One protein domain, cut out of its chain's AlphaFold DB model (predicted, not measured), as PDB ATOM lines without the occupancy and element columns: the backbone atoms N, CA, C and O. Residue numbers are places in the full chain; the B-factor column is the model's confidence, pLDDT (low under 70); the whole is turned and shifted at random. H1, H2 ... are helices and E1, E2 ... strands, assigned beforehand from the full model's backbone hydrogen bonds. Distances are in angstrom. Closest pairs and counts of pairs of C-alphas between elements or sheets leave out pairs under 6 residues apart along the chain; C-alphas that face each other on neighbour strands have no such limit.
ATOM      1  N   ARG A 108     171.134 205.106 128.443       97.62
ATOM      2  CA  ARG A 108     169.711 204.710 128.486       97.62
ATOM      3  C   ARG A 108     168.851 205.695 129.277       97.62
ATOM      4  O   ARG A 108     167.739 205.995 128.861       97.62
ATOM      5  N   ARG A 109     169.363 206.240 130.386       97.88
ATOM      6  CA  ARG A 109     168.614 207.215 131.196       97.88
ATOM      7  C   ARG A 109     168.339 208.515 130.434       97.88
ATOM      8  O   ARG A 109     167.242 209.050 130.554       97.88
ATOM      9  N   ALA A 110     169.298 209.001 129.644       98.00
ATOM     10  CA  ALA A 110     169.101 210.176 128.794       98.00
ATOM     11  C   ALA A 110     168.068 209.887 127.691       98.00
ATOM     12  O   ALA A 110     167.155 210.679 127.491       98.00
ATOM     13  N   ALA A 111     168.127 208.710 127.060       98.19
ATOM     14  CA  ALA A 111     167.111 208.300 126.089       98.19
ATOM     15  C   ALA A 111     165.702 208.207 126.710       98.19
ATOM     16  O   ALA A 111     164.735 208.650 126.099       98.19
ATOM     17  N   LEU A 112     165.571 207.712 127.946       98.38
ATOM     18  CA  LEU A 112     164.288 207.692 128.658       98.38
ATOM     19  C   LEU A 112     163.764 209.102 128.965       98.38
ATOM     20  O   LEU A 112     162.573 209.341 128.796       98.38
ATOM     21  N   LYS A 113     164.627 210.046 129.378       98.31
ATOM     22  CA  LYS A 113     164.241 211.464 129.548       98.31
ATOM     23  C   LYS A 113     163.730 212.060 128.235       98.31
ATOM     24  O   LYS A 113     162.710 212.748 128.227       98.31
ATOM     25  N   PHE A 114     164.427 211.774 127.135       98.31
ATOM     26  CA  PHE A 114     164.062 212.227 125.795       98.31
ATOM     27  C   PHE A 114     162.689 211.687 125.380       98.31
ATOM     28  O   PHE A 114     161.788 212.466 125.081       98.31
ATOM     29  N   LEU A 115     162.494 210.366 125.473       98.19
ATOM     30  CA  LEU A 115     161.220 209.708 125.171       98.19
ATOM     31  C   LEU A 115     160.078 210.208 126.053       98.19
ATOM     32  O   LEU A 115     159.010 210.520 125.538       98.19
ATOM     33  N   LYS A 116     160.296 210.337 127.366       98.25
ATOM     34  CA  LYS A 116     159.268 210.827 128.292       98.25
ATOM     35  C   LYS A 116     158.816 212.242 127.937       98.25
ATOM     36  O   LYS A 116     157.624 212.526 127.988       98.25
ATOM     37  N   SER A 117     159.755 213.104 127.550       98.12
ATOM     38  CA  SER A 117     159.453 214.479 127.139       98.12
ATOM     39  C   SER A 117     158.629 214.505 125.846       98.12
ATOM     40  O   SER A 117     157.661 215.254 125.762       98.12
ATOM     41  N   LEU A 118     158.941 213.635 124.875       97.94
ATOM     42  CA  LEU A 118     158.144 213.480 123.648       97.94
ATOM     43  C   LEU A 118     156.737 212.947 123.928       97.94
ATOM     44  O   LEU A 118     155.760 213.499 123.435       97.94
ATOM     45  N   VAL A 119     156.624 211.894 124.739       97.88
ATOM     46  CA  VAL A 119     155.335 211.298 125.114       97.88
ATOM     47  C   VAL A 119     154.447 212.333 125.796       97.88
ATOM     48  O   VAL A 119     153.303 212.511 125.392       97.88
ATOM     49  N   LYS A 120     154.976 213.062 126.784       97.56
ATOM     50  CA  LYS A 120     154.230 214.113 127.487       97.56
ATOM     51  C   LYS A 120     153.792 215.245 126.569       97.56
ATOM     52  O   LYS A 120     152.645 215.676 126.643       97.56
ATOM     53  N   MET A 121     154.690 215.698 125.696       97.56
ATOM     54  CA  MET A 121     154.393 216.720 124.695       97.56
ATOM     55  C   MET A 121     153.222 216.297 123.799       97.56
ATOM     56  O   MET A 121     152.284 217.064 123.605       97.56
ATOM     57  N   LEU A 122     153.241 215.060 123.299       97.12
ATOM     58  CA  LEU A 122     152.190 214.550 122.419       97.12
ATOM     59  C   LEU A 122     150.876 214.256 123.154       97.12
ATOM     60  O   LEU A 122     149.807 214.470 122.586       97.12
ATOM     61  N   LEU A 123     150.930 213.787 124.404       96.88
ATOM     62  CA  LEU A 123     149.739 213.595 125.238       96.88
ATOM     63  C   LEU A 123     149.065 214.926 125.578       96.88
ATOM     64  O   LEU A 123     147.840 215.012 125.522       96.88
ATOM     65  N   GLY A 124     149.846 215.979 125.840       97.00
ATOM     66  CA  GLY A 124     149.322 217.332 126.055       97.00
ATOM     67  C   GLY A 124     148.502 217.860 124.872       97.00
ATOM     68  O   GLY A 124     147.541 218.599 125.069       97.00
ATOM     69  N   GLU A 125     148.828 217.417 123.657       97.12
ATOM     70  CA  GLU A 125     148.114 217.749 122.418       97.12
ATOM     71  C   GLU A 125     147.087 216.679 121.997       97.12
ATOM     72  O   GLU A 125     146.520 216.766 120.909       97.12
ATOM     73  N   SER A 126     146.843 215.654 122.827       96.62
ATOM     74  CA  SER A 126     145.973 214.506 122.499       96.62
ATOM     75  C   SER A 126     146.349 213.799 121.184       96.62
ATOM     76  O   SER A 126     145.498 213.247 120.487       96.62
ATOM     77  N   ALA A 127     147.635 213.828 120.818       96.06
ATOM     78  CA  ALA A 127     148.144 213.237 119.582       96.06
ATOM     79  C   ALA A 127     148.465 211.738 119.723       96.06
ATOM     80  O   ALA A 127     148.575 211.033 118.718       96.06
ATOM     81  N   LEU A 128     148.598 211.244 120.959       95.69
ATOM     82  CA  LEU A 128     148.734 209.821 121.269       95.69
ATOM     83  C   LEU A 128     147.392 209.234 121.713       95.69
ATOM     84  O   LEU A 128     146.619 209.862 122.425       95.69
ATOM     85  N   TRP A 129     147.148 208.001 121.283       94.12
ATOM     86  CA  TRP A 129     145.925 207.243 121.536       94.12
ATOM     87  C   TRP A 129     145.968 206.468 122.859       94.12
ATOM     88  O   TRP A 129     144.924 206.206 123.449       94.12
ATOM     89  N   ASP A 130     147.163 206.101 123.324       95.62
ATOM     90  CA  ASP A 130     147.374 205.372 124.573       95.62
ATOM     91  C   ASP A 130     147.925 206.309 125.657       95.62
ATOM     92  O   ASP A 130     149.130 206.538 125.765       95.62
ATOM     93  N   GLU A 131     147.025 206.841 126.486       96.19
ATOM     94  CA  GLU A 131     147.370 207.702 127.627       96.19
ATOM     95  C   GLU A 131     148.169 206.961 128.711       96.19
ATOM     96  O   GLU A 131     148.902 207.577 129.485       96.19
ATOM     97  N   SER A 132     148.099 205.625 128.755       96.81
ATOM     98  CA  SER A 132     148.800 204.843 129.778       96.81
ATOM     99  C   SER A 132     150.319 204.806 129.579       96.81
ATOM    100  O   SER A 132     151.044 204.409 130.492       96.81
ATOM    101  N   ILE A 133     150.811 205.238 128.411       96.75
ATOM    102  CA  ILE A 133     152.241 205.309 128.078       96.75
ATOM    103  C   ILE A 133     153.000 206.190 129.078       96.75
ATOM    104  O   ILE A 133     154.116 205.845 129.458       96.75
ATOM    105  N   GLU A 134     152.413 207.291 129.563       96.19
ATOM    106  CA  GLU A 134     153.077 208.180 130.530       96.19
ATOM    107  C   GLU A 134     153.360 207.495 131.878       96.19
ATOM    108  O   GLU A 134     154.337 207.821 132.562       96.19
ATOM    109  N   HIS A 135     152.512 206.538 132.255       96.44
ATOM    110  CA  HIS A 135     152.556 205.834 133.537       96.44
ATOM    111  C   HIS A 135     153.269 204.479 133.466       96.44
ATOM    112  O   HIS A 135     153.226 203.717 134.433       96.44
ATOM    113  N   ASP A 136     153.928 204.175 132.348       97.38
ATOM    114  CA  ASP A 136     154.711 202.953 132.197       97.38
ATOM    115  C   ASP A 136     155.840 202.884 133.247       97.38
ATOM    116  O   ASP A 136     156.486 203.888 133.576       97.38
ATOM    117  N   GLU A 137     156.101 201.683 133.775       97.62
ATOM    118  CA  GLU A 137     157.158 201.436 134.758       97.62
ATOM    119  C   GLU A 137     158.536 201.890 134.258       97.62
ATOM    120  O   GLU A 137     159.365 202.311 135.067       97.62
ATOM    121  N   ILE A 138     158.777 201.886 132.940       97.19
ATOM    122  CA  ILE A 138     160.042 202.363 132.359       97.19
ATOM    123  C   ILE A 138     160.295 203.861 132.602       97.19
ATOM    124  O   ILE A 138     161.446 204.300 132.585       97.19
ATOM    125  N   PHE A 139     159.238 204.653 132.816       97.88
ATOM    126  CA  PHE A 139     159.318 206.092 133.082       97.88
ATOM    127  C   PHE A 139     159.256 206.440 134.565       97.88
ATOM    128  O   PHE A 139     159.306 207.631 134.926       97.88
ATOM    129  N   LYS A 140     159.181 205.423 135.429       96.69
ATOM    130  CA  LYS A 140     159.315 205.591 136.869       96.69
ATOM    131  C   LYS A 140     160.671 206.234 137.172       96.69
ATOM    132  O   LYS A 140     161.697 205.845 136.622       96.69
ATOM    133  N   ASP A 141     160.662 207.276 137.998       97.25
ATOM    134  CA  ASP A 141     161.855 208.036 138.413       97.25
ATOM    135  C   ASP A 141     162.605 208.792 137.289       97.25
ATOM    136  O   ASP A 141     163.694 209.343 137.502       97.25
ATOM    137  N   VAL A 142     162.026 208.874 136.086       97.69
ATOM    138  CA  VAL A 142     162.558 209.685 134.981       97.69
ATOM    139  C   VAL A 142     162.006 211.113 135.099       97.69
ATOM    140  O   VAL A 142     160.781 211.278 135.104       97.69
ATOM    141  N   PRO A 143     162.854 212.152 135.214       97.19
ATOM    142  CA  PRO A 143     162.385 213.530 135.310       97.19
ATOM    143  C   PRO A 143     161.767 213.998 133.991       97.19
ATOM    144  O   PRO A 143     162.102 213.499 132.918       97.19
ATOM    145  N   ASP A 144     160.863 214.964 134.099       94.12
ATOM    146  CA  ASP A 144     160.296 215.673 132.958       94.12
ATOM    147  C   ASP A 144     161.193 216.860 132.598       94.12
ATOM    148  O   ASP A 144     161.547 217.643 133.481       94.12
ATOM    149  N   MET A 145     161.582 216.966 131.328       94.25
ATOM    150  CA  MET A 145     162.519 217.990 130.862       94.25
ATOM    151  C   MET A 145     161.818 219.146 130.138       94.25
ATOM    152  O   MET A 145     162.463 220.159 129.880       94.25
ATOM    153  N   GLY A 146     160.517 219.032 129.831       93.25
ATOM    154  CA  GLY A 146     159.739 220.026 129.080       93.25
ATOM    155  C   GLY A 146     160.142 220.150 127.604       93.25
ATOM    156  O   GLY A 146     159.300 220.003 126.726       93.25
ATOM    157  N   ASP A 147     161.428 220.374 127.324       96.50
ATOM    158  CA  ASP A 147     162.015 220.415 125.985       96.50
ATOM    159  C   ASP A 147     162.850 219.145 125.703       96.50
ATOM    160  O   ASP A 147     163.935 218.982 126.279       96.50
ATOM    161  N   PRO A 148     162.403 218.253 124.795       96.81
ATOM    162  CA  PRO A 148     163.160 217.071 124.394       96.81
ATOM    163  C   PRO A 148     164.540 217.406 123.815       96.81
ATOM    164  O   PRO A 148     165.501 216.689 124.084       96.81
ATOM    165  N   CYS A 149     164.683 218.503 123.064       95.38
ATOM    166  CA  CYS A 149     165.935 218.864 122.386       95.38
ATOM    167  C   CYS A 149     167.044 219.314 123.351       95.38
ATOM    168  O   CYS A 149     168.225 219.306 122.992       95.38
ATOM    169  N   SER A 150     166.690 219.637 124.597       96.31
ATOM    170  CA  SER A 150     167.655 219.908 125.664       96.31
ATOM    171  C   SER A 150     168.366 218.641 126.160       96.31
ATOM    172  O   SER A 150     169.519 218.699 126.586       96.31
ATOM    173  N   VAL A 151     167.721 217.471 126.057       97.06
ATOM    174  CA  VAL A 151     168.219 216.216 126.641       97.06
ATOM    175  C   VAL A 151     169.511 215.715 125.987       97.06
ATOM    176  O   VAL A 151     170.429 215.362 126.729       97.06
ATOM    177  N   PRO A 152     169.664 215.701 124.645       95.81
ATOM    178  CA  PRO A 152     170.925 215.328 124.006       95.81
ATOM    179  C   PRO A 152     172.123 216.194 124.410       95.81
ATOM    180  O   PRO A 152     173.261 215.735 124.305       95.81
ATOM    181  N   GLN A 153     171.899 217.425 124.887       94.44
ATOM    182  CA  GLN A 153     172.990 218.307 125.306       94.44
ATOM    183  C   GLN A 153     173.708 217.778 126.552       94.44
ATOM    184  O   GLN A 153     174.913 217.987 126.675       94.44
ATOM    185  N   GLU A 154     173.022 217.032 127.428       94.69
ATOM    186  CA  GLU A 154     173.636 216.392 128.600       94.69
ATOM    187  C   GLU A 154     174.800 215.459 128.186       94.69
ATOM    188  O   GLU A 154     175.952 215.800 128.470       94.69
ATOM    189  N   PRO A 155     174.587 214.350 127.440       95.06
ATOM    190  CA  PRO A 155     175.673 213.444 127.056       95.06
ATOM    191  C   PRO A 155     176.678 214.068 126.075       95.06
ATOM    192  O   PRO A 155     177.834 213.638 126.033       95.06
ATOM    193  N   ILE A 156     176.282 215.075 125.285       92.88
ATOM    194  CA  ILE A 156     177.225 215.827 124.440       92.88
ATOM    195  C   ILE A 156     178.190 216.634 125.318       92.88
ATOM    196  O   ILE A 156     179.401 216.561 125.106       92.88
ATOM    197  N   SER A 157     177.672 217.360 126.313       92.19
ATOM    198  CA  SER A 157     178.469 218.188 127.227       92.19
ATOM    199  C   SER A 157     179.381 217.357 128.134       92.19
ATOM    200  O   SER A 157     180.542 217.715 128.328       92.19
ATOM    201  N   GLU A 158     178.915 216.201 128.617       92.19
ATOM    202  CA  GLU A 158     179.729 215.266 129.406       92.19
ATOM    203  C   GLU A 158     180.970 214.808 128.627       92.19
ATOM    204  O   GLU A 158     182.087 214.798 129.157       92.19
ATOM    205  N   ALA A 159     180.795 214.493 127.340       90.38
ATOM    206  CA  ALA A 159     181.889 214.077 126.476       90.38
ATOM    207  C   ALA A 159     182.884 215.206 126.183       90.38
ATOM    208  O   ALA A 159     184.054 214.913 125.941       90.38
ATOM    209  N   GLU A 160     182.487 216.483 126.248       88.50
ATOM    210  CA  GLU A 160     183.407 217.600 125.996       88.50
ATOM    211  C   GLU A 160     184.633 217.571 126.912       88.50
ATOM    212  O   GLU A 160     185.741 217.872 126.460       88.50
ATOM    213  N   SER A 161     184.450 217.146 128.164       88.56
ATOM    214  CA  SER A 161     185.542 216.989 129.132       88.56
ATOM    215  C   SER A 161     186.599 215.967 128.682       88.56
ATOM    216  O   SER A 161     187.781 216.109 128.997       88.56
ATOM    217  N   LEU A 162     186.196 214.969 127.890       86.06
ATOM    218  CA  LEU A 162     187.046 213.884 127.398       86.06
ATOM    219  C   LEU A 162     187.720 214.210 126.056       86.06
ATOM    220  O   LEU A 162     188.722 213.588 125.705       86.06
ATOM    221  N   LEU A 163     187.193 215.175 125.292       81.12
ATOM    222  CA  LEU A 163     187.641 215.450 123.921       81.12
ATOM    223  C   LEU A 163     188.969 216.232 123.817       81.12
ATOM    224  O   LEU A 163     189.583 216.213 122.745       81.12
ATOM    225  N   GLN A 164     189.444 216.839 124.916       79.69
ATOM    226  CA  GLN A 164     190.703 217.608 125.038       79.69
ATOM    227  C   GLN A 164     190.893 218.719 123.968       79.69
ATOM    228  O   GLN A 164     190.074 218.917 123.072       79.69
ATOM    229  N   THR A 165     191.987 219.490 124.046       73.88
ATOM    230  CA  THR A 165     192.359 220.556 123.083       73.88
ATOM    231  C   THR A 165     192.942 219.996 121.779       73.88
ATOM    232  O   THR A 165     193.959 220.476 121.276       73.88
ATOM    233  N   SER A 166     192.353 218.923 121.252       71.50
ATOM    234  CA  SER A 166     192.805 218.346 119.988       71.50
ATOM    235  C   SER A 166     192.371 219.223 118.811       71.50
ATOM    236  O   SER A 166     191.303 219.835 118.836       71.50
ATOM    237  N   ARG A 167     193.195 219.258 117.755       78.69
ATOM    238  CA  ARG A 167     192.870 219.914 116.474       78.69
ATOM    239  C   ARG A 167     191.554 219.393 115.872       78.69
ATOM    240  O   ARG A 167     190.888 220.124 115.149       78.69
ATOM    241  N   ASP A 168     191.160 218.182 116.265       83.19
ATOM    242  CA  ASP A 168     189.993 217.454 115.765       83.19
ATOM    243  C   ASP A 168     188.818 217.463 116.766       83.19
ATOM    244  O   ASP A 168     187.907 216.639 116.669       83.19
ATOM    245  N   ARG A 169     188.822 218.365 117.766       85.44
ATOM    246  CA  ARG A 169     187.779 218.423 118.811       85.44
ATOM    247  C   ARG A 169     186.371 218.485 118.214       85.44
ATOM    248  O   ARG A 169     185.492 217.758 118.673       85.44
ATOM    249  N   ASN A 170     186.176 219.309 117.186       84.19
ATOM    250  CA  ASN A 170     184.876 219.481 116.533       84.19
ATOM    251  C   ASN A 170     184.444 218.209 115.795       84.19
ATOM    252  O   ASN A 170     183.313 217.770 115.959       84.19
ATOM    253  N   GLU A 171     185.352 217.560 115.064       83.44
ATOM    254  CA  GLU A 171     185.055 216.307 114.361       83.44
ATOM    255  C   GLU A 171     184.650 215.198 115.342       83.44
ATOM    256  O   GLU A 171     183.642 214.522 115.141       83.44
ATOM    257  N   ARG A 172     185.380 215.050 116.454       86.81
ATOM    258  CA  ARG A 172     185.061 214.045 117.478       86.81
ATOM    259  C   ARG A 172     183.752 214.341 118.204       86.81
ATOM    260  O   ARG A 172     182.995 213.413 118.481       86.81
ATOM    261  N   ARG A 173     183.478 215.614 118.503       87.06
ATOM    262  CA  ARG A 173     182.201 216.052 119.084       87.06
ATOM    263  C   ARG A 173     181.044 215.739 118.142       87.06
ATOM    264  O   ARG A 173     180.029 215.219 118.588       87.06
ATOM    265  N   ASN A 174     181.214 216.011 116.855       85.88
ATOM    266  CA  ASN A 174     180.199 215.761 115.841       85.88
ATOM    267  C   ASN A 174     179.944 214.267 115.653       85.88
ATOM    268  O   ASN A 174     178.795 213.839 115.678       85.88
ATOM    269  N   ALA A 175     181.003 213.458 115.577       87.62
ATOM    270  CA  ALA A 175     180.879 212.004 115.555       87.62
ATOM    271  C   ALA A 175     180.152 211.477 116.804       87.62
ATOM    272  O   ALA A 175     179.342 210.558 116.715       87.62
ATOM    273  N   TRP A 176     180.401 212.073 117.972       92.69
ATOM    274  CA  TRP A 176     179.687 211.724 119.196       92.69
ATOM    275  C   TRP A 176     178.204 212.115 119.153       92.69
ATOM    276  O   TRP A 176     177.346 211.288 119.460       92.69
ATOM    277  N   ALA A 177     177.890 213.333 118.706       91.75
ATOM    278  CA  ALA A 177     176.518 213.797 118.532       91.75
ATOM    279  C   ALA A 177     175.738 212.922 117.535       91.75
ATOM    280  O   ALA A 177     174.592 212.577 117.811       91.75
ATOM    281  N   ALA A 178     176.373 212.498 116.438       90.62
ATOM    282  CA  ALA A 178     175.792 211.578 115.459       90.62
ATOM    283  C   ALA A 178     175.396 210.237 116.092       90.62
ATOM    284  O   ALA A 178     174.309 209.719 115.852       90.62
ATOM    285  N   ARG A 179     176.256 209.676 116.952       93.06
ATOM    286  CA  ARG A 179     175.966 208.410 117.644       93.06
ATOM    287  C   ARG A 179     174.828 208.537 118.646       93.06
ATOM    288  O   ARG A 179     174.021 207.618 118.762       93.06
ATOM    289  N   ILE A 180     174.745 209.665 119.354       95.56
ATOM    290  CA  ILE A 180     173.618 209.948 120.249       95.56
ATOM    291  C   ILE A 180     172.329 210.079 119.440       95.56
ATOM    292  O   ILE A 180     171.346 209.433 119.792       95.56
ATOM    293  N   ALA A 181     172.342 210.860 118.355       95.00
ATOM    294  CA  ALA A 181     171.193 211.030 117.468       95.00
ATOM    295  C   ALA A 181     170.695 209.681 116.935       95.00
ATOM    296  O   ALA A 181     169.521 209.361 117.101       95.00
ATOM    297  N   ARG A 182     171.600 208.835 116.431       94.12
ATOM    298  CA  ARG A 182     171.291 207.474 115.973       94.12
ATOM    299  C   ARG A 182     170.723 206.583 117.081       94.12
ATOM    300  O   ARG A 182     169.746 205.868 116.877       94.12
ATOM    301  N   TYR A 183     171.309 206.610 118.277       96.50
ATOM    302  CA  TYR A 183     170.775 205.839 119.400       96.50
ATOM    303  C   TYR A 183     169.387 206.339 119.825       96.50
ATOM    304  O   TYR A 183     168.515 205.541 120.161       96.50
ATOM    305  N   PHE A 184     169.145 207.649 119.782       97.31
ATOM    306  CA  PHE A 184     167.843 208.229 120.110       97.31
ATOM    307  C   PHE A 184     166.814 207.919 119.021       97.31
ATOM    308  O   PHE A 184     165.683 207.585 119.360       97.31
ATOM    309  N   ALA A 185     167.215 207.921 117.748       96.19
ATOM    310  CA  ALA A 185     166.415 207.435 116.629       96.19
ATOM    311  C   ALA A 185     165.949 205.990 116.864       96.19
ATOM    312  O   ALA A 185     164.750 205.723 116.818       96.19
ATOM    313  N   TYR A 186     166.869 205.085 117.228       96.06
ATOM    314  CA  TYR A 186     166.534 203.712 117.633       96.06
ATOM    315  C   TYR A 186     165.511 203.680 118.775       96.06
ATOM    316  O   TYR A 186     164.539 202.932 118.724       96.06
ATOM    317  N   CYS A 187     165.716 204.494 119.814       97.56
ATOM    318  CA  CYS A 187     164.835 204.517 120.979       97.56
ATOM    319  C   CYS A 187     163.420 205.009 120.637       97.56
ATOM    320  O   CYS A 187     162.456 204.456 121.168       97.56
ATOM    321  N   VAL A 188     163.308 206.024 119.772       97.38
ATOM    322  CA  VAL A 188     162.036 206.587 119.287       97.38
ATOM    323  C   VAL A 188     161.324 205.622 118.346       97.38
ATOM    324  O   VAL A 188     160.102 205.539 118.390       97.38
ATOM    325  N   ASP A 189     162.055 204.849 117.544       96.94
ATOM    326  CA  ASP A 189     161.483 203.844 116.642       96.94
ATOM    327  C   ASP A 189     161.215 202.494 117.331       96.94
ATOM    328  O   ASP A 189     161.538 201.418 116.828       96.94
ATOM    329  N   GLY A 190     160.656 202.546 118.542       96.38
ATOM    330  CA  GLY A 190     160.259 201.361 119.299       96.38
ATOM    331  C   GLY A 190     161.406 200.557 119.915       96.38
ATOM    332  O   GLY A 190     161.176 199.470 120.441       96.38
ATOM    333  N   GLY A 191     162.640 201.067 119.910       96.31
ATOM    334  CA  GLY A 191     163.782 200.379 120.512       96.31
ATOM    335  C   GLY A 191     163.640 200.142 122.020       96.31
ATOM    336  O   GLY A 191     164.074 199.104 122.510       96.31
ATOM    337  N   ILE A 192     163.014 201.076 122.749       97.06
ATOM    338  CA  ILE A 192     162.752 200.947 124.197       97.06
ATOM    339  C   ILE A 192     161.285 200.595 124.478       97.06
ATOM    340  O   ILE A 192     161.012 199.754 125.329       97.06
ATOM    341  N   MET A 193     160.344 201.246 123.789       96.69
ATOM    342  CA  MET A 193     158.902 201.119 124.059       96.69
ATOM    343  C   MET A 193     158.189 200.083 123.179       96.69
ATOM    344  O   MET A 193     156.977 199.895 123.308       96.69
ATOM    345  N   GLY A 194     158.911 199.419 122.275       95.88
ATOM    346  CA  GLY A 194     158.314 198.523 121.289       95.88
ATOM    347  C   GLY A 194     157.311 199.251 120.394       95.88
ATOM    348  O   GLY A 194     157.484 200.410 120.036       95.88
ATOM    349  N   GLU A 195     156.218 198.577 120.063       95.88
ATOM    350  CA  GLU A 195     155.185 199.101 119.158       95.88
ATOM    351  C   GLU A 195     154.326 200.218 119.773       95.88
ATOM    352  O   GLU A 195     153.590 200.892 119.055       95.88
ATOM    353  N   ARG A 196     154.415 200.442 121.093       96.62
ATOM    354  CA  ARG A 196     153.612 201.463 121.787       96.62
ATOM    355  C   ARG A 196     154.002 202.882 121.388       96.62
ATOM    356  O   ARG A 196     153.162 203.777 121.406       96.62
ATOM    357  N   PHE A 197     155.270 203.088 121.046       97.50
ATOM    358  CA  PHE A 197     155.785 204.378 120.615       97.50
ATOM    359  C   PHE A 197     156.844 204.167 119.537       97.50
ATOM    360  O   PHE A 197     157.899 203.592 119.804       97.50
ATOM    361  N   THR A 198     156.536 204.612 118.322       97.44
ATOM    362  CA  THR A 198     157.365 204.421 117.129       97.44
ATOM    363  C   THR A 198     157.549 205.742 116.395       97.44
ATOM    364  O   THR A 198     156.778 206.691 116.572       97.44
ATOM    365  N   PHE A 199     158.557 205.816 115.529       96.94
ATOM    366  CA  PHE A 199     158.825 207.034 114.775       96.94
ATOM    367  C   PHE A 199     157.703 207.388 113.774       96.94
ATOM    368  O   PHE A 199     157.357 208.567 113.680       96.94
ATOM    369  N   PRO A 200     157.033 206.426 113.103       96.88
ATOM    370  CA  PRO A 200     155.827 206.714 112.324       96.88
ATOM    371  C   PRO A 200     154.709 207.395 113.127       96.88
ATOM    372  O   PRO A 200     154.080 208.317 112.613       96.88
ATOM    373  N   LEU A 201     154.488 207.018 114.395       96.50
ATOM    374  CA  LEU A 201     153.497 207.694 115.249       96.50
ATOM    375  C   LEU A 201     153.866 209.164 115.486       96.50
ATOM    376  O   LEU A 201     152.991 210.029 115.448       96.50
ATOM    377  N   LEU A 202     155.159 209.454 115.671       96.75
ATOM    378  CA  LEU A 202     155.659 210.824 115.783       96.75
ATOM    379  C   LEU A 202     155.383 211.623 114.497       96.75
ATOM    380  O   LEU A 202     154.898 212.748 114.576       96.75
ATOM    381  N   ILE A 203     155.631 211.041 113.316       96.38
ATOM    382  CA  ILE A 203     155.358 211.708 112.032       96.38
ATOM    383  C   ILE A 203     153.859 211.956 111.842       96.38
ATOM    384  O   ILE A 203     153.462 213.044 111.440       96.38
ATOM    385  N   GLN A 204     153.012 210.978 112.156       95.06
ATOM    386  CA  GLN A 204     151.560 211.106 112.000       95.06
ATOM    387  C   GLN A 204     150.943 212.163 112.920       95.06
ATOM    388  O   GLN A 204     149.863 212.675 112.617       95.06
ATOM    389  N   ALA A 205     151.605 212.478 114.035       95.56
ATOM    390  CA  ALA A 205     151.211 213.554 114.931       95.56
ATOM    391  C   ALA A 205     151.583 214.953 114.394       95.56
ATOM    392  O   ALA A 205     150.915 215.928 114.752       95.56
ATOM    393  N   LEU A 206     152.582 215.070 113.506       94.06
ATOM    394  CA  LEU A 206     152.943 216.350 112.882       94.06
ATOM    395  C   LEU A 206     151.749 216.936 112.128       94.06
ATOM    396  O   LEU A 206     151.040 216.241 111.400       94.06
ATOM    397  N   GLY A 207     151.509 218.234 112.313       88.38
ATOM    398  CA  GLY A 207     150.365 218.930 111.724       88.38
ATOM    399  C   GLY A 207     148.985 218.560 112.291       88.38
ATOM    400  O   GLY A 207     148.000 219.178 111.885       88.38
ATOM    401  N   ARG A 208     148.879 217.591 113.216       93.19
ATOM    402  CA  ARG A 208     147.648 217.325 113.992       93.19
ATOM    403  C   ARG A 208     147.638 218.035 115.340       93.19
ATOM    404  O   ARG A 208     146.562 218.275 115.883       93.19
ATOM    405  N   VAL A 209     148.816 218.354 115.868       95.25
ATOM    406  CA  VAL A 209     148.971 219.139 117.095       95.25
ATOM    407  C   VAL A 209     148.433 220.558 116.893       95.25
ATOM    408  O   VAL A 209     148.589 221.153 115.824       95.25
ATOM    409  N   SER A 210     147.762 221.097 117.910       95.00
ATOM    410  CA  SER A 210     147.146 222.427 117.852       95.00
ATOM    411  C   SER A 210     148.166 223.528 118.135       95.00
ATOM    412  O   SER A 210     148.081 224.622 117.571       95.00
ATOM    413  N   SER A 211     149.143 223.248 119.001       96.69
ATOM    414  CA  SER A 211     150.211 224.187 119.333       96.69
ATOM    415  C   SER A 211     151.295 224.246 118.253       96.69
ATOM    416  O   SER A 211     151.993 223.269 117.978       96.69
ATOM    417  N   ALA A 212     151.500 225.440 117.688       96.06
ATOM    418  CA  ALA A 212     152.584 225.705 116.740       96.06
ATOM    419  C   ALA A 212     153.982 225.535 117.364       96.06
ATOM    420  O   ALA A 212     154.936 225.208 116.657       96.06
ATOM    421  N   ASP A 213     154.114 225.745 118.677       96.25
ATOM    422  CA  ASP A 213     155.374 225.514 119.385       96.25
ATOM    423  C   ASP A 213     155.698 224.023 119.493       96.25
ATOM    424  O   ASP A 213     156.848 223.644 119.281       96.25
ATOM    425  N   VAL A 214     154.689 223.180 119.730       96.12
ATOM    426  CA  VAL A 214     154.860 221.722 119.757       96.12
ATOM    427  C   VAL A 214     155.225 221.196 118.368       96.12
ATOM    428  O   VAL A 214     156.186 220.442 118.241       96.12
ATOM    429  N   ASP A 215     154.539 221.648 117.310       95.81
ATOM    430  CA  ASP A 215     154.876 221.265 115.927       95.81
ATOM    431  C   ASP A 215     156.324 221.645 115.570       95.81
ATOM    432  O   ASP A 215     157.069 220.854 114.987       95.81
ATOM    433  N   ARG A 216     156.764 222.842 115.986       95.81
ATOM    434  CA  ARG A 216     158.151 223.294 115.821       95.81
ATOM    435  C   ARG A 216     159.138 222.408 116.583       95.81
ATOM    436  O   ARG A 216     160.142 222.008 115.999       95.81
ATOM    437  N   GLN A 217     158.867 222.083 117.844       96.19
ATOM    438  CA  GLN A 217     159.736 221.213 118.641       96.19
ATOM    439  C   GLN A 217     159.819 219.797 118.060       96.19
ATOM    440  O   GLN A 217     160.900 219.219 118.005       96.19
ATOM    441  N   MET A 218     158.712 219.246 117.557       96.50
ATOM    442  CA  MET A 218     158.723 217.949 116.876       96.50
ATOM    443  C   MET A 218     159.577 217.973 115.601       96.50
ATOM    444  O   MET A 218     160.306 217.019 115.332       96.50
ATOM    445  N   LYS A 219     159.543 219.069 114.835       95.25
ATOM    446  CA  LYS A 219     160.424 219.260 113.671       95.25
ATOM    447  C   LYS A 219     161.897 219.315 114.071       95.25
ATOM    448  O   LYS A 219     162.713 218.648 113.445       95.25
ATOM    449  N   GLU A 220     162.224 220.032 115.145       95.00
ATOM    450  CA  GLU A 220     163.584 220.077 115.698       95.00
ATOM    451  C   GLU A 220     164.056 218.691 116.173       95.00
ATOM    452  O   GLU A 220     165.208 218.316 115.948       95.00
ATOM    453  N   VAL A 221     163.160 217.894 116.763       96.19
ATOM    454  CA  VAL A 221     163.423 216.497 117.145       96.19
ATOM    455  C   VAL A 221     163.730 215.642 115.921       96.19
ATOM    456  O   VAL A 221     164.700 214.888 115.949       96.19
ATOM    457  N   ILE A 222     162.937 215.762 114.852       95.69
ATOM    458  CA  ILE A 222     163.145 215.028 113.595       95.69
ATOM    459  C   ILE A 222     164.486 215.406 112.970       95.69
ATOM    460  O   ILE A 222     165.254 214.520 112.603       95.69
ATOM    461  N   ASP A 223     164.798 216.699 112.904       93.69
ATOM    462  CA  ASP A 223     166.080 217.187 112.392       93.69
ATOM    463  C   ASP A 223     167.258 216.666 113.232       93.69
ATOM    464  O   ASP A 223     168.284 216.255 112.682       93.69
ATOM    465  N   PHE A 224     167.104 216.627 114.561       94.12
ATOM    466  CA  PHE A 224     168.111 216.076 115.463       94.12
ATOM    467  C   PHE A 224     168.342 214.583 115.223       94.12
ATOM    468  O   PHE A 224     169.491 214.187 115.020       94.12
ATOM    469  N   VAL A 225     167.284 213.763 115.244       94.88
ATOM    470  CA  VAL A 225     167.425 212.306 115.098       94.88
ATOM    471  C   VAL A 225     167.842 211.906 113.692       94.88
ATOM    472  O   VAL A 225     168.490 210.881 113.563       94.88
ATOM    473  N   LEU A 226     167.513 212.688 112.659       92.50
ATOM    474  CA  LEU A 226     167.958 212.459 111.282       92.50
ATOM    475  C   LEU A 226     169.441 212.820 111.085       92.50
ATOM    476  O   LEU A 226     170.121 212.239 110.235       92.50
ATOM    477  N   HIS A 227     169.934 213.786 111.868       90.75
ATOM    478  CA  HIS A 227     171.325 214.230 111.899       90.75
ATOM    479  C   HIS A 227     171.899 214.485 110.493       90.75
ATOM    480  O   HIS A 227     172.794 213.782 110.006       90.75
ATOM    481  N   VAL A 228     171.342 215.491 109.816       89.06
ATOM    482  CA  VAL A 228     171.714 215.846 108.443       89.06
ATOM    483  C   VAL A 228     173.135 216.416 108.403       89.06
ATOM    484  O   VAL A 228     173.437 217.421 109.045       89.06
ATOM    485  N   ASN A 229     174.007 215.811 107.596       85.38
ATOM    486  CA  ASN A 229     175.362 216.296 107.340       85.38
ATOM    487  C   ASN A 229     175.550 216.606 105.859       85.38
ATOM    488  O   ASN A 229     175.299 215.747 105.013       85.38
ATOM    489  N   LYS A 230     176.055 217.803 105.549       85.88
ATOM    490  CA  LYS A 230     176.464 218.166 104.193       85.88
ATOM    491  C   LYS A 230     177.835 217.565 103.878       85.88
ATOM    492  O   LYS A 230     178.765 217.614 104.682       85.88
ATOM    493  N   ARG A 231     177.962 216.972 102.701       80.69
ATOM    494  CA  ARG A 231     179.197 216.431 102.151       80.69
ATOM    495  C   ARG A 231     179.905 217.554 101.408       80.69
ATOM    496  O   ARG A 231     179.506 217.934 100.313       80.69
ATOM    497  N   ASP A 232     180.979 218.063 101.995       77.31
ATOM    498  CA  ASP A 232     181.848 219.014 101.313       77.31
ATOM    499  C   ASP A 232     182.808 218.272 100.365       77.31
ATOM    500  O   ASP A 232     183.185 217.117 100.584       77.31
ATOM    501  N   ALA A 233     183.289 218.968  99.328       71.69
ATOM    502  CA  ALA A 233     184.302 218.443  98.404       71.69
ATOM    503  C   ALA A 233     185.617 218.033  99.105       71.69
ATOM    504  O   ALA A 233     186.361 217.197  98.597       71.69
ATOM    505  N   ALA A 234     185.901 218.605 100.282       69.38
ATOM    506  CA  ALA A 234     187.073 218.295 101.104       69.38
ATOM    507  C   ALA A 234     186.850 217.136 102.101       69.38
ATOM    508  O   ALA A 234     187.749 216.826 102.882       69.38
ATOM    509  N   GLY A 235     185.670 216.507 102.094       66.69
ATOM    510  CA  GLY A 235     185.264 215.480 103.053       66.69
ATOM    511  C   GLY A 235     184.050 215.901 103.882       66.69
ATOM    512  O   GLY A 235     183.376 216.884 103.590       66.69
ATOM    513  N   TRP A 236     183.744 215.140 104.928       61.19
ATOM    514  CA  TRP A 236     182.612 215.416 105.811       61.19
ATOM    515  C   TRP A 236     182.914 216.622 106.711       61.19
ATOM    516  O   TRP A 236     183.531 216.467 107.765       61.19
ATOM    517  N   LYS A 237     182.481 217.828 106.327       61.91
ATOM    518  CA  LYS A 237     182.344 218.920 107.295       61.91
ATOM    519  C   LYS A 237     181.000 218.764 107.983       61.91
ATOM    520  O   LYS A 237     179.956 219.075 107.424       61.91
ATOM    521  N   SER A 238     181.027 218.205 109.186       56.19
ATOM    522  CA  SER A 238     179.811 218.089 109.980       56.19
ATOM    523  C   SER A 238     179.442 219.458 110.554       56.19
ATOM    524  O   SER A 238     180.228 220.077 111.275       56.19
ATOM    525  N   ASN A 239     178.245 219.923 110.200       55.19
ATOM    526  CA  ASN A 239     177.687 221.211 110.598       55.19
ATOM    527  C   ASN A 239     176.717 221.004 111.763       55.19
ATOM    528  O   ASN A 239     175.504 221.109 111.576       55.19
ATOM    529  N   LEU A 240     177.220 220.672 112.957       56.75
ATOM    530  CA  LEU A 240     176.350 220.561 114.126       56.75
ATOM    531  C   LEU A 240     176.767 221.393 115.344       56.75
ATOM    532  O   LEU A 240     177.914 221.434 115.787       56.75
ATOM    533  N   PHE A 241     175.717 222.006 115.895       53.88
ATOM    534  CA  PHE A 241     175.513 222.596 117.217       53.88
ATOM    535  C   PHE A 241     176.332 223.804 117.666       53.88
ATOM    536  O   PHE A 241     175.845 224.506 118.546       53.88
ATOM    537  N   LEU A 242     177.518 224.078 117.124       49.72
ATOM    538  CA  LEU A 242     178.385 225.071 117.771       49.72
ATOM    539  C   LEU A 242     178.413 226.461 117.142       49.72
ATOM    540  O   LEU A 242     178.582 227.424 117.884       49.72
ATOM    541  N   GLU A 243     178.254 226.593 115.823       53.28
ATOM    542  CA  GLU A 243     178.470 227.896 115.164       53.28
ATOM    543  C   GLU A 243     177.447 228.227 114.066       53.28
ATOM    544  O   GLU A 243     177.138 229.398 113.854       53.28
ATOM    545  N   GLU A 244     176.829 227.224 113.435       61.78
ATOM    546  CA  GLU A 244     175.797 227.415 112.411       61.78
ATOM    547  C   GLU A 244     174.532 226.633 112.779       61.78
ATOM    548  O   GLU A 244     174.599 225.552 113.373       61.78
ATOM    549  N   LYS A 245     173.358 227.202 112.469       72.62
ATOM    550  CA  LYS A 245     172.068 226.533 112.689       72.62
ATOM    551  C   LYS A 245     172.104 225.157 112.006       72.62
ATOM    552  O   LYS A 245     172.493 225.113 110.837       72.62
ATOM    553  N   PRO A 246     171.703 224.067 112.690       77.31
ATOM    554  CA  PRO A 246     171.655 222.748 112.071       77.31
ATOM    555  C   PRO A 246     170.828 222.817 110.786       77.31
ATOM    556  O   PRO A 246     169.819 223.529 110.721       77.31
ATOM    557  N   VAL A 247     171.284 222.111 109.751       85.81
ATOM    558  CA  VAL A 247     170.561 222.054 108.481       85.81
ATOM    559  C   VAL A 247     169.274 221.281 108.722       85.81
ATOM    560  O   VAL A 247     169.305 220.068 108.916       85.81
ATOM    561  N   SER A 248     168.144 221.983 108.722       90.00
ATOM    562  CA  SER A 248     166.844 221.330 108.821       90.00
ATOM    563  C   SER A 248     166.506 220.594 107.531       90.00
ATOM    564  O   SER A 248     166.909 221.008 106.435       90.00
ATOM    565  N   LEU A 249     165.689 219.546 107.636       89.38
ATOM    566  CA  LEU A 249     165.126 218.857 106.477       89.38
ATOM    567  C   LEU A 249     164.440 219.861 105.533       89.38
ATOM    568  O   LEU A 249     164.601 219.787 104.319       89.38
ATOM    569  N   ILE A 250     163.754 220.858 106.098       89.31
ATOM    570  CA  ILE A 250     163.067 221.929 105.360       89.31
ATOM    571  C   ILE A 250     164.056 222.830 104.603       89.31
ATOM    572  O   ILE A 250     163.772 223.292 103.497       89.31
ATOM    573  N   ALA A 251     165.217 223.135 105.191       89.50
ATOM    574  CA  ALA A 251     166.256 223.890 104.495       89.50
ATOM    575  C   ALA A 251     166.808 223.078 103.314       89.50
ATOM    576  O   ALA A 251     166.934 223.600 102.205       89.50
ATOM    577  N   MET A 252     167.029 221.781 103.523       88.31
ATOM    578  CA  MET A 252     167.505 220.869 102.487       88.31
ATOM    579  C   MET A 252     166.494 220.682 101.341       88.31
ATOM    580  O   MET A 252     166.886 220.692 100.176       88.31
ATOM    581  N   THR A 253     165.190 220.550 101.618       85.19
ATOM    582  CA  THR A 253     164.167 220.374 100.563       85.19
ATOM    583  C   THR A 253     164.027 221.603  99.662       85.19
ATOM    584  O   THR A 253     163.660 221.470  98.488       85.19
ATOM    585  N   LYS A 254     164.360 222.798 100.167       86.75
ATOM    586  CA  LYS A 254     164.444 224.029  99.362       86.75
ATOM    587  C   LYS A 254     165.622 223.987  98.386       86.75
ATOM    588  O   LYS A 254     165.474 224.407  97.239       86.75
ATOM    589  N   GLU A 255     166.750 223.409  98.791       86.25
ATOM    590  CA  GLU A 255     167.956 223.225  97.973       86.25
ATOM    591  C   GLU A 255     167.951 221.885  97.232       86.25
ATOM    592  O   GLU A 255     168.881 221.089  97.300       86.25
ATOM    593  N   SER A 256     166.886 221.610  96.487       75.06
ATOM    594  CA  SER A 256     166.657 220.272  95.933       75.06
ATOM    595  C   SER A 256     167.732 219.733  94.964       75.06
ATOM    596  O   SER A 256     167.710 218.544  94.659       75.06
ATOM    597  N   GLU A 257     168.631 220.580  94.449       80.69
ATOM    598  CA  GLU A 257     169.801 220.143  93.663       80.69
ATOM    599  C   GLU A 257     170.950 219.652  94.552       80.69
ATOM    600  O   GLU A 257     171.689 218.762  94.151       80.69
ATOM    601  N   ALA A 258     171.054 220.177  95.773       82.00
ATOM    602  CA  ALA A 258     172.065 219.799  96.750       82.00
ATOM    603  C   ALA A 258     171.650 218.583  97.590       82.00
ATOM    604  O   ALA A 258     172.438 218.125  98.401       82.00
ATOM    605  N   PHE A 259     170.447 218.020  97.406       83.06
ATOM    606  CA  PHE A 259     169.971 216.870  98.193       83.06
ATOM    607  C   PHE A 259     170.957 215.684  98.172       83.06
ATOM    608  O   PHE A 259     171.187 215.057  99.200       83.06
ATOM    609  N   ALA A 260     171.604 215.428  97.027       82.44
ATOM    610  CA  ALA A 260     172.629 214.389  96.877       82.44
ATOM    611  C   ALA A 260     173.949 214.697  97.619       82.44
ATOM    612  O   ALA A 260     174.774 213.805  97.817       82.44
ATOM    613  N   GLU A 261     174.160 215.951  98.023       85.88
ATOM    614  CA  GLU A 261     175.287 216.368  98.857       85.88
ATOM    615  C   GLU A 261     175.022 216.092 100.337       85.88
ATOM    616  O   GLU A 261     175.950 216.161 101.128       85.88
ATOM    617  N   TYR A 262     173.795 215.774 100.752       86.75
ATOM    618  CA  TYR A 262     173.500 215.510 102.156       86.75
ATOM    619  C   TYR A 262     173.550 214.014 102.479       86.75
ATOM    620  O   TYR A 262     173.314 213.142 101.645       86.75
ATOM    621  N   SER A 263     173.869 213.721 103.733       84.62
ATOM    622  CA  SER A 263     173.792 212.392 104.324       84.62
ATOM    623  C   SER A 263     173.037 212.446 105.640       84.62
ATOM    624  O   SER A 263     172.995 213.489 106.293       84.62
ATOM    625  N   PHE A 264     172.482 211.308 106.033       86.75
ATOM    626  CA  PHE A 264     171.622 211.164 107.203       86.75
ATOM    627  C   PHE A 264     172.239 210.118 108.122       86.75
ATOM    628  O   PHE A 264     172.602 209.045 107.633       86.75
ATOM    629  N   ASN A 265     172.425 210.446 109.405       79.31
ATOM    630  CA  ASN A 265     173.014 209.555 110.420       79.31
ATOM    631  C   ASN A 265     174.273 208.783 109.959       79.31
ATOM    632  O   ASN A 265     174.526 207.646 110.367       79.31
ATOM    633  N   ALA A 266     175.081 209.386 109.082       66.69
ATOM    634  CA  ALA A 266     176.162 208.681 108.412       66.69
ATOM    635  C   ALA A 266     177.378 208.502 109.332       66.69
ATOM    636  O   ALA A 266     178.171 209.423 109.526       66.69
ATOM    637  N   GLU A 267     177.592 207.277 109.821       58.81
ATOM    638  CA  GLU A 267     178.911 206.840 110.279       58.81
ATOM    639  C   GLU A 267     179.609 206.042 109.160       58.81
ATOM    640  O   GLU A 267     179.352 204.864 108.950       58.81
ATOM    641  N   VAL A 268     180.471 206.747 108.416       48.81
ATOM    642  CA  VAL A 268     181.740 206.380 107.735       48.81
ATOM    643  C   VAL A 268     181.928 205.032 106.993       48.81
ATOM    644  O   VAL A 268     182.870 204.961 106.209       48.81
ATOM    645  N   SER A 269     181.117 203.975 107.106       43.41
ATOM    646  CA  SER A 269     181.535 202.653 106.583       43.41
ATOM    647  C   SER A 269     180.709 202.026 105.458       43.41
ATOM    648  O   SER A 269     181.236 201.145 104.778       43.41
ATOM    649  N   SER A 270     179.479 202.450 105.186       49.94
ATOM    650  CA  SER A 270     178.734 201.916 104.039       49.94
ATOM    651  C   SER A 270     177.574 202.830 103.687       49.94
ATOM    652  O   SER A 270     176.647 202.984 104.470       49.94
ATOM    653  N   SER A 271     177.564 203.371 102.466       47.69
ATOM    654  CA  SER A 271     176.433 204.121 101.886       47.69
ATOM    655  C   SER A 271     175.165 203.269 101.690       47.69
ATOM    656  O   SER A 271     174.283 203.634 100.920       47.69
ATOM    657  N   ALA A 272     175.124 202.085 102.300       52.94
ATOM    658  CA  ALA A 272     174.133 201.056 102.074       52.94
ATOM    659  C   ALA A 272     173.135 200.917 103.234       52.94
ATOM    660  O   ALA A 272     172.011 200.452 103.028       52.94
ATOM    661  N   ASP A 273     173.505 201.375 104.425       53.72
ATOM    662  CA  ASP A 273     172.617 201.378 105.583       53.72
ATOM    663  C   ASP A 273     171.883 202.712 105.617       53.72
ATOM    664  O   ASP A 273     172.127 203.573 106.458       53.72
ATOM    665  N   TRP A 274     171.021 202.914 104.615       60.56
ATOM    666  CA  TRP A 274     170.114 204.051 104.599       60.56
ATOM    667  C   TRP A 274     169.268 204.024 105.870       60.56
ATOM    668  O   TRP A 274     168.599 203.028 106.189       60.56
ATOM    669  N   ASP A 275     169.328 205.146 106.571       73.25
ATOM    670  CA  ASP A 275     168.740 205.343 107.879       73.25
ATOM    671  C   ASP A 275     167.238 205.021 107.877       73.25
ATOM    672  O   ASP A 275     166.479 205.418 106.984       73.25
ATOM    673  N   ILE A 276     166.821 204.242 108.872       85.06
ATOM    674  CA  ILE A 276     165.435 203.816 109.089       85.06
ATOM    675  C   ILE A 276     164.521 205.044 109.210       85.06
ATOM    676  O   ILE A 276     163.423 205.048 108.658       85.06
ATOM    677  N   ILE A 277     165.021 206.122 109.819       91.12
ATOM    678  CA  ILE A 277     164.304 207.391 109.977       91.12
ATOM    679  C   ILE A 277     163.924 207.997 108.628       91.12
ATOM    680  O   ILE A 277     162.758 208.313 108.403       91.12
ATOM    681  N   MET A 278     164.869 208.110 107.692       91.31
ATOM    682  CA  MET A 278     164.583 208.689 106.377       91.31
ATOM    683  C   MET A 278     163.580 207.844 105.583       91.31
ATOM    684  O   MET A 278     162.731 208.386 104.876       91.31
ATOM    685  N   ARG A 279     163.638 206.513 105.727       89.56
ATOM    686  CA  ARG A 279     162.651 205.613 105.116       89.56
ATOM    687  C   ARG A 279     161.248 205.867 105.653       89.56
ATOM    688  O   ARG A 279     160.332 205.975 104.844       89.56
ATOM    689  N   HIS A 280     161.103 206.025 106.966       92.94
ATOM    690  CA  HIS A 280     159.824 206.374 107.585       92.94
ATOM    691  C   HIS A 280     159.322 207.754 107.140       92.94
ATOM    692  O   HIS A 280     158.157 207.897 106.791       92.94
ATOM    693  N   LEU A 281     160.197 208.766 107.064       92.81
ATOM    694  CA  LEU A 281     159.811 210.105 106.587       92.81
ATOM    695  C   LEU A 281     159.257 210.073 105.156       92.81
ATOM    696  O   LEU A 281     158.352 210.836 104.824       92.81
ATOM    697  N   VAL A 282     159.797 209.204 104.305       91.19
ATOM    698  CA  VAL A 282     159.340 209.039 102.918       91.19
ATOM    699  C   VAL A 282     158.085 208.171 102.844       91.19
ATOM    700  O   VAL A 282     157.157 208.511 102.117       91.19
ATOM    701  N   SER A 283     158.005 207.078 103.611       90.25
ATOM    702  CA  SER A 283     156.824 206.206 103.602       90.25
ATOM    703  C   SER A 283     155.577 206.909 104.128       90.25
ATOM    704  O   SER A 283     154.494 206.720 103.577       90.25
ATOM    705  N   GLU A 284     155.735 207.755 105.146       92.94
ATOM    706  CA  GLU A 284     154.651 208.558 105.720       92.94
ATOM    707  C   GLU A 284     154.352 209.831 104.899       92.94
ATOM    708  O   GLU A 284     153.460 210.603 105.250       92.94
ATOM    709  N   GLY A 285     155.066 210.073 103.791       91.44
ATOM    710  CA  GLY A 285     154.825 211.210 102.897       91.44
ATOM    711  C   GLY A 285     155.253 212.571 103.462       91.44
ATOM    712  O   GLY A 285     154.830 213.619 102.959       91.44
ATOM    713  N   TYR A 286     156.057 212.581 104.528       92.25
ATOM    714  CA  TYR A 286     156.485 213.806 105.196       92.25
ATOM    715  C   TYR A 286     157.429 214.621 104.312       92.25
ATOM    716  O   TYR A 286     157.231 215.825 104.141       92.25
ATOM    717  N   VAL A 287     158.400 213.968 103.666       90.69
ATOM    718  CA  VAL A 287     159.344 214.642 102.755       90.69
ATOM    719  C   VAL A 287     158.597 215.350 101.622       90.69
ATOM    720  O   VAL A 287     158.928 216.476 101.254       90.69
ATOM    721  N   GLU A 288     157.551 214.723 101.092       88.06
ATOM    722  CA  GLU A 288     156.685 215.281 100.063       88.06
ATOM    723  C   GLU A 288     155.904 216.493 100.551       88.06
ATOM    724  O   GLU A 288     155.791 217.471  99.810       88.06
ATOM    725  N   SER A 289     155.381 216.458 101.779       88.19
ATOM    726  CA  SER A 289     154.660 217.602 102.349       88.19
ATOM    727  C   SER A 289     155.544 218.845 102.506       88.19
ATOM    728  O   SER A 289     155.066 219.961 102.300       88.19
ATOM    729  N   GLU A 290     156.839 218.651 102.766       88.00
ATOM    730  CA  GLU A 290     157.821 219.726 102.945       88.00
ATOM    731  C   GLU A 290     158.484 220.175 101.624       88.00
ATOM    732  O   GLU A 290     159.223 221.165 101.587       88.00
ATOM    733  N   LEU A 291     158.231 219.481 100.507       83.69
ATOM    734  CA  LEU A 291     158.754 219.859  99.192       83.69
ATOM    735  C   LEU A 291     157.917 220.994  98.560       83.69
ATOM    736  O   LEU A 291     156.705 220.854  98.373       83.69
ATOM    737  N   PRO A 292     158.542 222.102  98.111       77.06
ATOM    738  CA  PRO A 292     157.830 223.216  97.489       77.06
ATOM    739  C   PRO A 292     156.957 222.792  96.290       77.06
ATOM    740  O   PRO A 292     157.384 222.060  95.390       77.06
ATOM    741  N   GLY A 293     155.725 223.320  96.240       62.72
ATOM    742  CA  GLY A 293     154.612 222.834  95.408       62.72
ATOM    743  C   GLY A 293     154.818 222.738  93.885       62.72
ATOM    744  O   GLY A 293     153.994 222.121  93.207       62.72
ATOM    745  N   ALA A 294     155.898 223.281  93.316       54.03
ATOM    746  CA  ALA A 294     156.230 223.101  91.899       54.03
ATOM    747  C   ALA A 294     156.702 221.667  91.574       54.03
ATOM    748  O   ALA A 294     156.366 221.144  90.510       54.03
ATOM    749  N   LYS A 295     157.411 220.995  92.498       57.47
ATOM    750  CA  LYS A 295     157.836 219.588  92.337       57.47
ATOM    751  C   LYS A 295     156.724 218.602  92.700       57.47
ATOM    752  O   LYS A 295     156.517 217.627  91.976       57.47
ATOM    753  N   LEU A 296     155.914 218.929  93.710       54.91
ATOM    754  CA  LEU A 296     154.762 218.125  94.137       54.91
ATOM    755  C   LEU A 296     153.743 217.895  93.004       54.91
ATOM    756  O   LEU A 296     153.151 216.825  92.890       54.91
ATOM    757  N   ARG A 297     153.571 218.876  92.104       56.97
ATOM    758  CA  ARG A 297     152.674 218.757  90.938       56.97
ATOM    759  C   ARG A 297     153.106 217.685  89.932       56.97
ATOM    760  O   ARG A 297     152.239 217.133  89.260       56.97
ATOM    761  N   ARG A 298     154.401 217.355  89.832       57.34
ATOM    762  CA  ARG A 298     154.871 216.229  89.001       57.34
ATOM    763  C   ARG A 298     154.621 214.873  89.668       57.34
ATOM    764  O   ARG A 298     154.430 213.892  88.959       57.34
ATOM    765  N   MET A 299     154.563 214.832  91.001       53.97
ATOM    766  CA  MET A 299     154.395 213.606  91.793       53.97
ATOM    767  C   MET A 299     152.921 213.272  92.110       53.97
ATOM    768  O   MET A 299     152.572 212.102  92.234       53.97
ATOM    769  N   LYS A 300     152.017 214.267  92.114       54.31
ATOM    770  CA  LYS A 300     150.561 214.139  92.383       54.31
ATOM    771  C   LYS A 300     149.738 213.277  91.407       54.31
ATOM    772  O   LYS A 300     148.525 213.195  91.560       54.31
ATOM    773  N   LYS A 301     150.350 212.622  90.414       58.50
ATOM    774  CA  LYS A 301     149.650 211.609  89.598       58.50
ATOM    775  C   LYS A 301     149.495 210.257  90.314       58.50
ATOM    776  O   LYS A 301     148.898 209.351  89.739       58.50
ATOM    777  N   ARG A 302     150.034 210.103  91.527       58.53
ATOM    778  CA  ARG A 302     149.915 208.879  92.329       58.53
ATOM    779  C   ARG A 302     148.627 208.865  93.167       58.53
ATOM    780  O   ARG A 302     148.175 209.930  93.588       58.53
ATOM    781  N   PRO A 303     148.023 207.684  93.392       55.84
ATOM    782  CA  PRO A 303     146.868 207.550  94.272       55.84
ATOM    783  C   PRO A 303     147.217 207.974  95.716       55.84
ATOM    784  O   PRO A 303     148.355 207.773  96.145       55.84
ATOM    785  N   PRO A 304     146.264 208.550  96.475       47.28
ATOM    786  CA  PRO A 304     146.468 208.891  97.883       47.28
ATOM    787  C   PRO A 304     146.888 207.648  98.681       47.28
ATOM    788  O   PRO A 304     146.247 206.607  98.561       47.28
ATOM    789  N   GLY A 305     147.961 207.750  99.469       56.91
ATOM    790  CA  GLY A 305     148.498 206.640 100.272       56.91
ATOM    791  C   GLY A 305     149.603 205.815  99.601       56.91
ATOM    792  O   GLY A 305     150.221 204.989 100.264       56.91
ATOM    793  N   ALA A 306     149.910 206.048  98.320       55.12
ATOM    794  CA  ALA A 306     151.136 205.539  97.712       55.12
ATOM    795  C   ALA A 306     152.267 206.554  97.949       55.12
ATOM    796  O   ALA A 306     152.428 207.481  97.150       55.12
ATOM    797  N   GLY A 307     153.004 206.406  99.057       57.47
ATOM    798  CA  GLY A 307     154.213 207.198  99.333       57.47
ATOM    799  C   GLY A 307     155.215 207.137  98.173       57.47
ATOM    800  O   GLY A 307     155.114 206.265  97.294       57.47
ATOM    801  N   LEU A 308     156.167 208.076  98.102       59.81
ATOM    802  CA  LEU A 308     157.246 207.923  97.131       59.81
ATOM    803  C   LEU A 308     157.997 206.616  97.384       59.81
ATOM    804  O   LEU A 308     158.298 206.251  98.518       59.81
ATOM    805  N   ASP A 309     158.359 205.942  96.294       68.50
ATOM    806  CA  ASP A 309     159.443 204.978  96.391       68.50
ATOM    807  C   ASP A 309     160.705 205.809  96.611       68.50
ATOM    808  O   ASP A 309     161.006 206.719  95.833       68.50
ATOM    809  N   TYR A 310     161.426 205.536  97.690       64.38
ATOM    810  CA  TYR A 310     162.672 206.223  97.999       64.38
ATOM    811  C   TYR A 310     163.670 206.152  96.834       64.38
ATOM    812  O   TYR A 310     164.400 207.111  96.577       64.38
ATOM    813  N   ALA A 311     163.644 205.055  96.069       63.06
ATOM    814  CA  ALA A 311     164.443 204.924  94.858       63.06
ATOM    815  C   ALA A 311     164.122 206.025  93.832       63.06
ATOM    816  O   ALA A 311     165.032 206.541  93.189       63.06
ATOM    817  N   ASP A 312     162.862 206.451  93.717       67.75
ATOM    818  CA  ASP A 312     162.467 207.542  92.823       67.75
ATOM    819  C   ASP A 312     162.949 208.910  93.321       67.75
ATOM    820  O   ASP A 312     163.270 209.779  92.506       67.75
ATOM    821  N   LEU A 313     163.027 209.111  94.644       67.44
ATOM    822  CA  LEU A 313     163.582 210.334  95.230       67.44
ATOM    823  C   LEU A 313     165.078 210.464  94.894       67.44
ATOM    824  O   LEU A 313     165.517 211.537  94.484       67.44
ATOM    825  N   LEU A 314     165.827 209.360  94.988       61.84
ATOM    826  CA  LEU A 314     167.254 209.302  94.652       61.84
ATOM    827  C   LEU A 314     167.514 209.383  93.140       61.84
ATOM    828  O   LEU A 314     168.391 210.115  92.692       61.84
ATOM    829  N   VAL A 315     166.736 208.671  92.323       61.69
ATOM    830  CA  VAL A 315     166.873 208.706  90.855       61.69
ATOM    831  C   VAL A 315     166.463 210.072  90.291       61.69
ATOM    832  O   VAL A 315     166.943 210.489  89.237       61.69
ATOM    833  N   GLY A 316     165.582 210.792  90.990       56.97
ATOM    834  CA  GLY A 316     165.150 212.140  90.631       56.97
ATOM    835  C   GLY A 316     166.187 213.236  90.892       56.97
ATOM    836  O   GLY A 316     166.019 214.342  90.368       56.97
ATOM    837  N   THR A 317     167.242 212.964  91.669       50.66
ATOM    838  CA  THR A 317     168.367 213.887  91.844       50.66
ATOM    839  C   THR A 317     169.409 213.618  90.758       50.66
ATOM    840  O   THR A 317     170.063 212.579  90.806       50.66
TER     841      THR A 317
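This is residues 108 to 317 of the 581 residues of an uncharacterized protein of Symbiodinium microadriaticum (UniProt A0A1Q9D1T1). A long helix, H4, has crossed helices gathered round one end: H1, H5 and H6 pack on its residues 181 to 190, while H3 folds back along it as a hairpin and H2 packs on H1. Away from H4, past H6 and H8, a small two-stranded sheet, E1 and E2, and the short helices H7, H9, H10 and H11 make the other side. The printed part has 210 residues with eleven named helices and two antiparallel strands, in the order H1 to H6, E1, H7, E2, H8 to H11, and is mostly helix. It is compact, with a radius of gyration of the C-alphas of 17.7 A and spans of 50 by 49 by 29 A.

Start at E1, residues 228 to 232, and E2, residues 262 to 264, antiparallel neighbours: N 229 and O 263 are 2.8 A apart, within hydrogen-bond range. Next find H6, residues 212 to 226; its C-alpha closest to E2 is that of Leu 226, 5.6 A from that of Phe 264. H6 touches the hub H4, residues 169 to 191, with residues 224 to 226 alone, closest C-alphas Val 225 and Ala 181 at 4.6 A. H3, residues 153 to 163, and H4 form a hairpin, closest C-alphas Leu 163 and Arg 169 at 5.9 A, with a steep tilt of 36 degrees, only just past shallow. H1, residues 108 to 124, touches H4 with residues 111 to 115 alone, Ala 111 and Phe 184 closest with C-alphas 6.0 A apart; H2, residues 131 to 135, touches H1, C-alphas Glu 134 and Val 119 closest at 6.6 A. H5, residues 199 to 205, is about perpendicular to H4 at 76 degrees and touches H8, residues 276 to 283, C-alphas Pro 200 and His 280 closest at 6.2 A. H7, residues 249 to 254, and H9, residues 286 to 290, only just touch, with 3 pairs of C-alphas within 8 A. H10, residues 293 to 299, is near H9, and H11, residues 310 to 315, is near H8. O i to N i+4 pairs within range number 0 of 1 in H2 and 1 of 3 in H10, with 1 of 2 and 2 of 4 for i+3, 5 of 7 in H3 and 17 of 19 in H4; elsewhere every pair is.

Find C-alpha 108 at (169.711, 204.710, 128.486), where H1 begins its 24.1 A. H4 runs 30.1 A from C-alpha 169 at (187.779, 218.423, 118.811), H6 21.0 A, H3 15.0 A and E1 12.8 A. H11 ends at C-alpha 315, (166.873, 208.706, 90.855).

The farthest C-alphas, Thr 165 and Pro 303, are 55.4 A apart. The printed part has no cut; the links H2 to H3, E1 to H7 and E2 to H8 are long. Look for pLDDT under 70 at residues 234 to 244, 266 to 274 and 293 to 317.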